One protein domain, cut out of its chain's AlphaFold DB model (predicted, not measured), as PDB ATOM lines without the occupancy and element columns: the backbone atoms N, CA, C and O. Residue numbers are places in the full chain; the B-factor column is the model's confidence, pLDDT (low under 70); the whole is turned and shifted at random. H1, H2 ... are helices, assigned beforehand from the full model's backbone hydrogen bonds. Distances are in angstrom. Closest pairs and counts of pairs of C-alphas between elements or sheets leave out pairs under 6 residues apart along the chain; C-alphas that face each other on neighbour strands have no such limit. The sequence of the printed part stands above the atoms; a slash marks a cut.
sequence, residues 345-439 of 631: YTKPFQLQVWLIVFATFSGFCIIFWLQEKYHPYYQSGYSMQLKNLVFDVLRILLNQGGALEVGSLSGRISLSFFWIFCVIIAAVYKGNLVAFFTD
ATOM      1  N   TYR A 345     136.098 176.897 157.024       81.12
ATOM      2  CA  TYR A 345     137.377 176.257 157.354       81.12
ATOM      3  C   TYR A 345     137.730 176.227 158.853       81.12
ATOM      4  O   TYR A 345     138.540 175.396 159.264       81.12
ATOM      5  N   THR A 346     137.147 177.088 159.694       83.25
ATOM      6  CA  THR A 346     137.416 177.091 161.149       83.25
ATOM      7  C   THR A 346     136.403 176.272 161.947       83.25
ATOM      8  O   THR A 346     136.689 175.895 163.082       83.25
ATOM      9  N   LYS A 347     135.250 175.948 161.348       83.38
ATOM     10  CA  LYS A 347     134.145 175.194 161.963       83.38
ATOM     11  C   LYS A 347     134.426 173.715 162.285       83.38
ATOM     12  O   LYS A 347     133.814 173.248 163.245       83.38
ATOM     13  N   PRO A 348     135.318 172.972 161.587       88.88
ATOM     14  CA  PRO A 348     135.572 171.555 161.865       88.88
ATOM     15  C   PRO A 348     135.982 171.239 163.299       88.88
ATOM     16  O   PRO A 348     135.741 170.129 163.771       88.88
ATOM     17  N   PHE A 349     136.589 172.209 163.985       89.69
ATOM     18  CA  PHE A 349     136.997 172.101 165.375       89.69
ATOM     19  C   PHE A 349     136.414 173.245 166.194       89.69
ATOM     20  O   PHE A 349     136.473 174.413 165.812       89.69
ATOM     21  N   GLN A 350     135.885 172.907 167.368       91.75
ATOM     22  CA  GLN A 350     135.530 173.907 168.368       91.75
ATOM     23  C   GLN A 350     136.792 174.611 168.881       91.75
ATOM     24  O   GLN A 350     137.887 174.046 168.859       91.75
ATOM     25  N   LEU A 351     136.635 175.829 169.407       90.81
ATOM     26  CA  LEU A 351     137.755 176.622 169.928       90.81
ATOM     27  C   LEU A 351     138.596 175.849 170.958       90.81
ATOM     28  O   LEU A 351     139.817 175.941 170.950       90.81
ATOM     29  N   GLN A 352     137.960 175.037 171.803       94.50
ATOM     30  CA  GLN A 352     138.649 174.206 172.795       94.50
ATOM     31  C   GLN A 352     139.631 173.217 172.147       94.50
ATOM     32  O   GLN A 352     140.764 173.084 172.601       94.50
ATOM     33  N   VAL A 353     139.228 172.572 171.049       93.94
ATOM     34  CA  VAL A 353     140.079 171.628 170.310       93.94
ATOM     35  C   VAL A 353     141.244 172.366 169.654       93.94
ATOM     36  O   VAL A 353     142.379 171.903 169.740       93.94
ATOM     37  N   TRP A 354     141.003 173.549 169.081       93.00
ATOM     38  CA  TRP A 354     142.068 174.401 168.542       93.00
ATOM     39  C   TRP A 354     143.122 174.758 169.595       93.00
ATOM     40  O   TRP A 354     144.320 174.647 169.334       93.00
ATOM     41  N   LEU A 355     142.682 175.144 170.795       94.44
ATOM     42  CA  LEU A 355     143.577 175.472 171.905       94.44
ATOM     43  C   LEU A 355     144.392 174.255 172.358       94.44
ATOM     44  O   LEU A 355     145.590 174.389 172.602       94.44
ATOM     45  N   ILE A 356     143.778 173.071 172.421       94.38
ATOM     46  CA  ILE A 356     144.476 171.827 172.774       94.38
ATOM     47  C   ILE A 356     145.527 171.475 171.716       94.38
ATOM     48  O   ILE A 356     146.667 171.206 172.075       94.38
ATOM     49  N   VAL A 357     145.197 171.544 170.422       92.75
ATOM     50  CA  VAL A 357     146.162 171.280 169.336       92.75
ATOM     51  C   VAL A 357     147.353 172.239 169.417       92.75
ATOM     52  O   VAL A 357     148.504 171.806 169.317       92.75
ATOM     53  N   PHE A 358     147.102 173.528 169.666       92.25
ATOM     54  CA  PHE A 358     148.160 174.524 169.851       92.25
ATOM     55  C   PHE A 358     149.024 174.247 171.093       92.25
ATOM     56  O   PHE A 358     150.253 174.367 171.043       92.25
ATOM     57  N   ALA A 359     148.401 173.837 172.202       93.50
ATOM     58  CA  ALA A 359     149.100 173.471 173.428       93.50
ATOM     59  C   ALA A 359     149.966 172.215 173.239       93.50
ATOM     60  O   ALA A 359     151.125 172.212 173.650       93.50
ATOM     61  N   THR A 360     149.456 171.180 172.564       92.62
ATOM     62  CA  THR A 360     150.208 169.957 172.244       92.62
ATOM     63  C   THR A 360     151.389 170.251 171.321       92.62
ATOM     64  O   THR A 360     152.489 169.770 171.579       92.62
ATOM     65  N   PHE A 361     151.204 171.089 170.295       92.56
ATOM     66  CA  PHE A 361     152.289 171.537 169.415       92.56
ATOM     67  C   PHE A 361     153.394 172.270 170.191       92.56
ATOM     68  O   PHE A 361     154.576 171.939 170.072       92.56
ATOM     69  N   SER A 362     153.010 173.239 171.025       91.62
ATOM     70  CA  SER A 362     153.955 174.037 171.814       91.62
ATOM     71  C   SER A 362     154.683 173.182 172.855       91.62
ATOM     72  O   SER A 362     155.902 173.274 172.998       91.62
ATOM     73  N   GLY A 363     153.948 172.302 173.543       92.00
ATOM     74  CA  GLY A 363     154.496 171.348 174.501       92.00
ATOM     75  C   GLY A 363     155.485 170.385 173.850       92.00
ATOM     76  O   GLY A 363     156.578 170.194 174.380       92.00
ATOM     77  N   PHE A 364     155.159 169.853 172.669       91.94
ATOM     78  CA  PHE A 364     156.074 169.003 171.911       91.94
ATOM     79  C   PHE A 364     157.351 169.751 171.518       91.94
ATOM     80  O   PHE A 364     158.436 169.241 171.774       91.94
ATOM     81  N   CYS A 365     157.258 170.980 170.991       89.94
ATOM     82  CA  CYS A 365     158.441 171.778 170.639       89.94
ATOM     83  C   CYS A 365     159.386 171.981 171.834       89.94
ATOM     84  O   CYS A 365     160.599 171.856 171.688       89.94
ATOM     85  N   ILE A 366     158.842 172.274 173.022       89.38
ATOM     86  CA  ILE A 366     159.638 172.489 174.240       89.38
ATOM     87  C   ILE A 366     160.254 171.174 174.725       89.38
ATOM     88  O   ILE A 366     161.456 171.123 174.979       89.38
ATOM     89  N   ILE A 367     159.455 170.110 174.845       89.06
ATOM     90  CA  ILE A 367     159.918 168.808 175.340       89.06
ATOM     91  C   ILE A 367     160.966 168.223 174.396       89.06
ATOM     92  O   ILE A 367     162.018 167.785 174.855       89.06
ATOM     93  N   PHE A 368     160.716 168.261 173.091       88.44
ATOM     94  CA  PHE A 368     161.641 167.762 172.080       88.44
ATOM     95  C   PHE A 368     162.943 168.572 172.058       88.44
ATOM     96  O   PHE A 368     164.028 167.999 172.017       88.44
ATOM     97  N   TRP A 369     162.864 169.902 172.188       86.31
ATOM     98  CA  TRP A 369     164.054 170.745 172.324       86.31
ATOM     99  C   TRP A 369     164.873 170.405 173.573       86.31
ATOM    100  O   TRP A 369     166.097 170.314 173.494       86.31
ATOM    101  N   LEU A 370     164.220 170.198 174.723       85.44
ATOM    102  CA  LEU A 370     164.892 169.784 175.957       85.44
ATOM    103  C   LEU A 370     165.538 168.403 175.791       85.44
ATOM    104  O   LEU A 370     166.694 168.226 176.169       85.44
ATOM    105  N   GLN A 371     164.819 167.449 175.198       84.56
ATOM    106  CA  GLN A 371     165.329 166.107 174.922       84.56
ATOM    107  C   GLN A 371     166.603 166.177 174.082       84.56
ATOM    108  O   GLN A 371     167.628 165.672 174.523       84.56
ATOM    109  N   GLU A 372     166.585 166.865 172.942       80.00
ATOM    110  CA  GLU A 372     167.754 166.960 172.062       80.00
ATOM    111  C   GLU A 372     168.898 167.777 172.689       80.00
ATOM    112  O   GLU A 372     170.063 167.418 172.528       80.00
ATOM    113  N   LYS A 373     168.596 168.831 173.460       79.38
ATOM    114  CA  LYS A 373     169.613 169.673 174.115       79.38
ATOM    115  C   LYS A 373     170.380 168.946 175.221       79.38
ATOM    116  O   LYS A 373     171.572 169.191 175.388       79.38
ATOM    117  N   TYR A 374     169.701 168.109 176.004       78.12
ATOM    118  CA  TYR A 374     170.305 167.408 177.143       78.12
ATOM    119  C   TYR A 374     170.756 165.981 176.809       78.12
ATOM    120  O   TYR A 374     171.377 165.328 177.650       78.12
ATOM    121  N   HIS A 375     170.482 165.487 175.600       78.56
ATOM    122  CA  HIS A 375     170.871 164.137 175.217       78.56
ATOM    123  C   HIS A 375     172.401 164.020 175.034       78.56
ATOM    124  O   HIS A 375     172.995 164.795 174.279       78.56
ATOM    125  N   PRO A 376     173.061 163.018 175.651       72.00
ATOM    126  CA  PRO A 376     174.522 162.878 175.636       72.00
ATOM    127  C   PRO A 376     175.118 162.674 174.233       72.00
ATOM    128  O   PRO A 376     176.276 163.004 174.003       72.00
ATOM    129  N   TYR A 377     174.315 162.194 173.276       65.75
ATOM    130  CA  TYR A 377     174.706 162.008 171.868       65.75
ATOM    131  C   TYR A 377     175.143 163.302 171.153       65.75
ATOM    132  O   TYR A 377     175.936 163.226 170.223       65.75
ATOM    133  N   TYR A 378     174.664 164.481 171.576       67.62
ATOM    134  CA  TYR A 378     174.939 165.761 170.898       67.62
ATOM    135  C   TYR A 378     175.869 166.701 171.676       67.62
ATOM    136  O   TYR A 378     176.023 167.867 171.312       67.62
ATOM    137  N   GLN A 379     176.530 166.212 172.732       59.34
ATOM    138  CA  GLN A 379     177.398 167.033 173.589       59.34
ATOM    139  C   GLN A 379     178.656 167.584 172.879       59.34
ATOM    140  O   GLN A 379     179.333 168.448 173.429       59.34
ATOM    141  N   SER A 380     178.942 167.163 171.643       54.06
ATOM    142  CA  SER A 380     180.101 167.586 170.844       54.06
ATOM    143  C   SER A 380     179.714 168.189 169.481       54.06
ATOM    144  O   SER A 380     180.138 167.713 168.433       54.06
ATOM    145  N   GLY A 381     178.943 169.284 169.488       58.75
ATOM    146  CA  GLY A 381     178.973 170.264 168.385       58.75
ATOM    147  C   GLY A 381     177.678 170.529 167.610       58.75
ATOM    148  O   GLY A 381     177.696 171.379 166.723       58.75
ATOM    149  N   TYR A 382     176.551 169.892 167.945       61.03
ATOM    150  CA  TYR A 382     175.259 170.195 167.315       61.03
ATOM    151  C   TYR A 382     174.303 170.838 168.324       61.03
ATOM    152  O   TYR A 382     173.864 170.197 169.274       61.03
ATOM    153  N   SER A 383     173.982 172.122 168.135       61.91
ATOM    154  CA  SER A 383     172.971 172.821 168.940       61.91
ATOM    155  C   SER A 383     171.790 173.206 168.056       61.91
ATOM    156  O   SER A 383     171.869 174.121 167.236       61.91
ATOM    157  N   MET A 384     170.678 172.489 168.206       67.31
ATOM    158  CA  MET A 384     169.461 172.814 167.475       67.31
ATOM    159  C   MET A 384     168.843 174.095 168.054       67.31
ATOM    160  O   MET A 384     168.461 174.160 169.228       67.31
ATOM    161  N   GLN A 385     168.758 175.145 167.237       75.44
ATOM    162  CA  GLN A 385     168.098 176.385 167.634       75.44
ATOM    163  C   GLN A 385     166.582 176.170 167.705       75.44
ATOM    164  O   GLN A 385     165.981 175.676 166.751       75.44
ATOM    165  N   LEU A 386     165.951 176.612 168.801       76.44
ATOM    166  CA  LEU A 386     164.503 176.472 169.023       76.44
ATOM    167  C   LEU A 386     163.676 177.054 167.865       76.44
ATOM    168  O   LEU A 386     162.659 176.488 167.487       76.44
ATOM    169  N   LYS A 387     164.134 178.160 167.265       78.00
ATOM    170  CA  LYS A 387     163.455 178.806 166.132       78.00
ATOM    171  C   LYS A 387     163.353 177.880 164.919       78.00
ATOM    172  O   LYS A 387     162.278 177.760 164.349       78.00
ATOM    173  N   ASN A 388     164.445 177.201 164.570       81.25
ATOM    174  CA  ASN A 388     164.479 176.287 163.428       81.25
ATOM    175  C   ASN A 388     163.633 175.043 163.714       81.25
ATOM    176  O   ASN A 388     162.825 174.652 162.880       81.25
ATOM    177  N   LEU A 389     163.714 174.517 164.944       84.94
ATOM    178  CA  LEU A 389     162.883 173.397 165.381       84.94
ATOM    179  C   LEU A 389     161.388 173.703 165.262       84.94
ATOM    180  O   LEU A 389     160.643 172.880 164.750       84.94
ATOM    181  N   VAL A 390     160.938 174.876 165.715       87.00
ATOM    182  CA  VAL A 390     159.517 175.246 165.637       87.00
ATOM    183  C   VAL A 390     159.031 175.259 164.183       87.00
ATOM    184  O   VAL A 390     157.937 174.769 163.911       87.00
ATOM    185  N   PHE A 391     159.842 175.752 163.240       86.38
ATOM    186  CA  PHE A 391     159.509 175.700 161.812       86.38
ATOM    187  C   PHE A 391     159.497 174.269 161.262       86.38
ATOM    188  O   PHE A 391     158.582 173.918 160.519       86.38
ATOM    189  N   ASP A 392     160.455 173.426 161.646       84.44
ATOM    190  CA  ASP A 392     160.512 172.035 161.190       84.44
ATOM    191  C   ASP A 392     159.349 171.196 161.743       84.44
ATOM    192  O   ASP A 392     158.716 170.442 161.004       84.44
ATOM    193  N   VAL A 393     158.979 171.385 163.011       88.62
ATOM    194  CA  VAL A 393     157.809 170.736 163.625       88.62
ATOM    195  C   VAL A 393     156.506 171.258 163.011       88.62
ATOM    196  O   VAL A 393     155.579 170.479 162.786       88.62
ATOM    197  N   LEU A 394     156.426 172.552 162.677       89.25
ATOM    198  CA  LEU A 394     155.269 173.114 161.972       89.25
ATOM    199  C   LEU A 394     155.086 172.471 160.591       89.25
ATOM    200  O   LEU A 394     153.955 172.192 160.195       89.25
ATOM    201  N   ARG A 395     156.176 172.175 159.873       87.75
ATOM    202  CA  ARG A 395     156.114 171.445 158.594       87.75
ATOM    203  C   ARG A 395     155.519 170.050 158.773       87.75
ATOM    204  O   ARG A 395     154.661 169.670 157.984       87.75
ATOM    205  N   ILE A 396     155.893 169.340 159.839       88.88
ATOM    206  CA  ILE A 396     155.331 168.020 160.172       88.88
ATOM    207  C   ILE A 396     153.829 168.122 160.467       88.88
ATOM    208  O   ILE A 396     153.053 167.333 159.931       88.88
ATOM    209  N   LEU A 397     153.401 169.124 161.246       88.81
ATOM    210  CA  LEU A 397     151.980 169.367 161.531       88.81
ATOM    211  C   LEU A 397     151.171 169.633 160.252       88.81
ATOM    212  O   LEU A 397     150.052 169.147 160.101       88.81
ATOM    213  N   LEU A 398     151.756 170.368 159.304       89.12
ATOM    214  CA  LEU A 398     151.161 170.656 157.998       89.12
ATOM    215  C   LEU A 398     151.283 169.491 156.998       89.12
ATOM    216  O   LEU A 398     150.921 169.654 155.833       89.12
ATOM    217  N   ASN A 399     151.769 168.322 157.433       87.12
ATOM    218  CA  ASN A 399     152.069 167.159 156.591       87.12
ATOM    219  C   ASN A 399     152.977 167.494 155.391       87.12
ATOM    220  O   ASN A 399     152.866 166.892 154.323       87.12
ATOM    221  N   GLN A 400     153.876 168.467 155.555       86.62
ATOM    222  CA  GLN A 400     154.894 168.812 154.571       86.62
ATOM    223  C   GLN A 400     156.175 168.017 154.837       86.62
ATOM    224  O   GLN A 400     156.650 167.935 155.970       86.62
ATOM    225  N   GLY A 401     156.763 167.461 153.777       75.31
ATOM    226  CA  GLY A 401     158.041 166.758 153.863       75.31
ATOM    227  C   GLY A 401     159.201 167.687 154.249       75.31
ATOM    228  O   GLY A 401     159.284 168.840 153.804       75.31
ATOM    229  N   GLY A 402     160.122 167.181 155.067       68.19
ATOM    230  CA  GLY A 402     161.339 167.877 155.476       68.19
ATOM    231  C   GLY A 402     162.313 166.944 156.193       68.19
ATOM    232  O   GLY A 402     161.896 165.994 156.850       68.19
ATOM    233  N   ALA A 403     163.610 167.209 156.047       58.53
ATOM    234  CA  ALA A 403     164.671 166.442 156.689       58.53
ATOM    235  C   ALA A 403     164.937 166.991 158.101       58.53
ATOM    236  O   ALA A 403     165.891 167.734 158.314       58.53
ATOM    237  N   LEU A 404     164.072 166.655 159.065       74.12
ATOM    238  CA  LEU A 404     164.451 166.753 160.473       74.12
ATOM    239  C   LEU A 404     165.308 165.526 160.802       74.12
ATOM    240  O   LEU A 404     164.790 164.439 161.060       74.12
ATOM    241  N   GLU A 405     166.625 165.685 160.736       71.81
ATOM    242  CA  GLU A 405     167.562 164.605 161.035       71.81
ATOM    243  C   GLU A 405     167.737 164.456 162.550       71.81
ATOM    244  O   GLU A 405     168.359 165.288 163.208       71.81
ATOM    245  N   VAL A 406     167.172 163.381 163.105       77.50
ATOM    246  CA  VAL A 406     167.283 163.040 164.530       77.50
ATOM    247  C   VAL A 406     168.162 161.801 164.689       77.50
ATOM    248  O   VAL A 406     167.816 160.697 164.257       77.50
ATOM    249  N   GLY A 407     169.321 161.976 165.314       71.56
ATOM    250  CA  GLY A 407     170.264 160.905 165.640       71.56
ATOM    251  C   GLY A 407     169.897 160.116 166.901       71.56
ATOM    252  O   GLY A 407     170.209 158.930 166.983       71.56
ATOM    253  N   SER A 408     169.202 160.730 167.867       82.25
ATOM    254  CA  SER A 408     168.848 160.098 169.148       82.25
ATOM    255  C   SER A 408     167.687 159.091 169.020       82.25
ATOM    256  O   SER A 408     166.721 159.308 168.285       82.25
ATOM    257  N   LEU A 409     167.741 157.976 169.764       82.69
ATOM    258  CA  LEU A 409     166.641 156.998 169.796       82.69
ATOM    259  C   LEU A 409     165.386 157.581 170.468       82.69
ATOM    260  O   LEU A 409     164.275 157.381 169.981       82.69
ATOM    261  N   SER A 410     165.559 158.326 171.564       85.00
ATOM    262  CA  SER A 410     164.460 158.975 172.287       85.00
ATOM    263  C   SER A 410     163.753 160.026 171.431       85.00
ATOM    264  O   SER A 410     162.522 160.052 171.397       85.00
ATOM    265  N   GLY A 411     164.509 160.837 170.687       84.75
ATOM    266  CA  GLY A 411     163.969 161.815 169.751       84.75
ATOM    267  C   GLY A 411     163.224 161.145 168.599       84.75
ATOM    268  O   GLY A 411     162.118 161.562 168.274       84.75
ATOM    269  N   ARG A 412     163.741 160.040 168.042       86.94
ATOM    270  CA  ARG A 412     163.026 159.266 167.006       86.94
ATOM    271  C   ARG A 412     161.687 158.717 167.492       86.94
ATOM    272  O   ARG A 412     160.704 158.791 166.757       86.94
ATOM    273  N   ILE A 413     161.626 158.193 168.716       89.88
ATOM    274  CA  ILE A 413     160.375 157.689 169.305       89.88
ATOM    275  C   ILE A 413     159.386 158.843 169.521       89.88
ATOM    276  O   ILE A 413     158.240 158.758 169.089       89.88
ATOM    277  N   SER A 414     159.843 159.943 170.128       89.44
ATOM    278  CA  SER A 414     159.044 161.155 170.366       89.44
ATOM    279  C   SER A 414     158.470 161.722 169.057       89.44
ATOM    280  O   SER A 414     157.267 161.958 168.941       89.44
ATOM    281  N   LEU A 415     159.316 161.829 168.028       88.81
ATOM    282  CA  LEU A 415     158.946 162.262 166.683       88.81
ATOM    283  C   LEU A 415     157.933 161.321 166.024       88.81
ATOM    284  O   LEU A 415     156.990 161.789 165.395       88.81
ATOM    285  N   SER A 416     158.092 160.006 166.193       89.06
ATOM    286  CA  SER A 416     157.178 159.007 165.627       89.06
ATOM    287  C   SER A 416     155.771 159.133 166.214       89.06
ATOM    288  O   SER A 416     154.791 159.138 165.471       89.06
ATOM    289  N   PHE A 417     155.653 159.304 167.536       90.88
ATOM    290  CA  PHE A 417     154.357 159.538 168.181       90.88
ATOM    291  C   PHE A 417     153.721 160.856 167.738       90.88
ATOM    292  O   PHE A 417     152.523 160.901 167.453       90.88
ATOM    293  N   PHE A 418     154.518 161.921 167.632       91.00
ATOM    294  CA  PHE A 418     154.026 163.212 167.157       91.00
ATOM    295  C   PHE A 418     153.580 163.161 165.692       91.00
ATOM    296  O   PHE A 418     152.576 163.771 165.325       91.00
ATOM    297  N   TRP A 419     154.273 162.387 164.860       89.12
ATOM    298  CA  TRP A 419     153.893 162.183 163.469       89.12
ATOM    299  C   TRP A 419     152.543 161.471 163.346       89.12
ATOM    300  O   TRP A 419     151.670 161.948 162.622       89.12
ATOM    301  N   ILE A 420     152.320 160.403 164.122       91.19
ATOM    302  CA  ILE A 420     151.019 159.717 164.183       91.19
ATOM    303  C   ILE A 420     149.917 160.689 164.627       91.19
ATOM    304  O   ILE A 420     148.857 160.740 164.003       91.19
ATOM    305  N   PHE A 421     150.173 161.506 165.653       92.31
ATOM    306  CA  PHE A 421     149.234 162.540 166.094       92.31
ATOM    307  C   PHE A 421     148.873 163.520 164.962       92.31
ATOM    308  O   PHE A 421     147.688 163.775 164.738       92.31
ATOM    309  N   CYS A 422     149.861 164.020 164.210       92.00
ATOM    310  CA  CYS A 422     149.651 164.949 163.092       92.00
ATOM    311  C   CYS A 422     148.827 164.325 161.955       92.00
ATOM    312  O   CYS A 422     147.945 164.977 161.389       92.00
ATOM    313  N   VAL A 423     149.069 163.049 161.644       92.12
ATOM    314  CA  VAL A 423     148.293 162.313 160.637       92.12
ATOM    315  C   VAL A 423     146.839 162.153 161.085       92.12
ATOM    316  O   VAL A 423     145.928 162.435 160.304       92.12
ATOM    317  N   ILE A 424     146.608 161.763 162.343       93.38
ATOM    318  CA  ILE A 424     145.260 161.576 162.894       93.38
ATOM    319  C   ILE A 424     144.492 162.900 162.901       93.38
ATOM    320  O   ILE A 424     143.389 162.963 162.359       93.38
ATOM    321  N   ILE A 425     145.063 163.974 163.459       93.31
ATOM    322  CA  ILE A 425     144.354 165.258 163.559       93.31
ATOM    323  C   ILE A 425     144.034 165.837 162.175       93.31
ATOM    324  O   ILE A 425     142.941 166.362 161.964       93.31
ATOM    325  N   ALA A 426     144.937 165.679 161.202       91.69
ATOM    326  CA  ALA A 426     144.700 166.109 159.830       91.69
ATOM    327  C   ALA A 426     143.614 165.274 159.134       91.69
ATOM    328  O   ALA A 426     142.816 165.829 158.378       91.69
ATOM    329  N   ALA A 427     143.559 163.961 159.382       92.94
ATOM    330  CA  ALA A 427     142.509 163.095 158.852       92.94
ATOM    331  C   ALA A 427     141.130 163.465 159.418       92.94
ATOM    332  O   ALA A 427     140.180 163.616 158.651       92.94
ATOM    333  N   VAL A 428     141.035 163.700 160.733       93.31
ATOM    334  CA  VAL A 428     139.790 164.133 161.390       93.31
ATOM    335  C   VAL A 428     139.344 165.500 160.869       93.31
ATOM    336  O   VAL A 428     138.177 165.673 160.523       93.31
ATOM    337  N   TYR A 429     140.268 166.458 160.744       93.19
ATOM    338  CA  TYR A 429     139.957 167.777 160.194       93.19
ATOM    339  C   TYR A 429     139.406 167.677 158.765       93.19
ATOM    340  O   TYR A 429     138.368 168.266 158.468       93.19
ATOM    341  N   LYS A 430     140.060 166.898 157.890       91.38
ATOM    342  CA  LYS A 430     139.604 166.677 156.508       91.38
ATOM    343  C   LYS A 430     138.233 166.004 156.461       91.38
ATOM    344  O   LYS A 430     137.384 166.454 155.700       91.38
ATOM    345  N   GLY A 431     138.007 164.968 157.270       91.25
ATOM    346  CA  GLY A 431     136.726 164.258 157.328       91.25
ATOM    347  C   GLY A 431     135.575 165.171 157.750       91.25
ATOM    348  O   GLY A 431     134.558 165.243 157.064       91.25
ATOM    349  N   ASN A 432     135.776 165.949 158.814       90.56
ATOM    350  CA  ASN A 432     134.777 166.906 159.283       90.56
ATOM    351  C   ASN A 432     134.553 168.037 158.272       90.56
ATOM    352  O   ASN A 432     133.415 168.433 158.043       90.56
ATOM    353  N   LEU A 433     135.612 168.540 157.631       85.88
ATOM    354  CA  LEU A 433     135.495 169.570 156.599       85.88
ATOM    355  C   LEU A 433     134.678 169.079 155.394       85.88
ATOM    356  O   LEU A 433     133.811 169.806 154.919       85.88
ATOM    357  N   VAL A 434     134.909 167.844 154.931       84.25
ATOM    358  CA  VAL A 434     134.097 167.221 153.870       84.25
ATOM    359  C   VAL A 434     132.640 167.105 154.309       84.25
ATOM    360  O   VAL A 434     131.761 167.488 153.542       84.25
ATOM    361  N   ALA A 435     132.381 166.669 155.547       83.25
ATOM    362  CA  ALA A 435     131.024 166.598 156.085       83.25
ATOM    363  C   ALA A 435     130.311 167.964 156.030       83.25
ATOM    364  O   ALA A 435     129.171 168.034 155.578       83.25
ATOM    365  N   PHE A 436     131.000 169.056 156.382       78.00
ATOM    366  CA  PHE A 436     130.455 170.416 156.273       78.00
ATOM    367  C   PHE A 436     130.180 170.859 154.832       78.00
ATOM    368  O   PHE A 436     129.207 171.566 154.602       78.00
ATOM    369  N   PHE A 437     130.998 170.447 153.858       75.88
ATOM    370  CA  PHE A 437     130.732 170.739 152.444       75.88
ATOM    371  C   PHE A 437     129.583 169.906 151.867       75.88
ATOM    372  O   PHE A 437     128.912 170.347 150.933       75.88
ATOM    373  N   THR A 438     129.347 168.710 152.411       73.38
ATOM    374  CA  THR A 438     128.217 167.858 152.021       73.38
ATOM    375  C   THR A 438     126.916 168.221 152.728       73.38
ATOM    376  O   THR A 438     125.843 167.898 152.217       73.38
ATOM    377  N   ASP A 439     126.991 168.882 153.886       68.81
ATOM    378  CA  ASP A 439     125.817 169.261 154.660       68.81
ATOM    379  C   ASP A 439     125.102 170.442 153.994       68.81
ATOM    380  O   ASP A 439     125.552 171.588 154.021       68.81
TER     381      ASP A 439
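Overview. This is residues 345 to 439 of the 631 residues of an uncharacterized protein of Lottia gigantea (UniProt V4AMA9). Two long helices, H3 and H1, run opposite ways as a narrow, loose V, touching where H1 ends and H3 begins, and the short helix H2 slants across one side of the pair. The 95 printed residues hold three named helices, H1, H2, H3 in chain order, and no named strand: all helix. The whole is a loose rod, radius of gyration of the C-alphas 15.6 A, spanning 57 by 23 by 19 A.

Along the chain. H3, residues 409 to 438, is 43.7 A long, from C-alpha 409 at (166.641, 156.998, 169.796). H1, residues 351 to 374, is 34.6 A long, from C-alpha 351 at (137.755, 176.622, 169.928). H2 is residues 386 to 397.

Arrangement. H3 touches H1 with residues 410 to 418 alone, at a shallow tilt of 17 degrees; the closest C-alphas, of Gly 411 and Glu 372, are 6.8 A apart. H2 touches H3 at a steep tilt of 48 degrees, closest at C-alphas 397 and 422, 5.2 A. H2 touches H1 at a steep tilt of 50 degrees, closest at C-alphas 390 and 365, 6.2 A. In H1, H2 and H3 every O i to N i+4 pair is within hydrogen-bond range.

Size, cuts and confidence. The farthest C-alphas, of Ser 380 and Asp 439, are 56.7 A apart. The printed part has no cut; both links are long. Residues 377 to 384, 402 to 403 and 439 have pLDDT under 70.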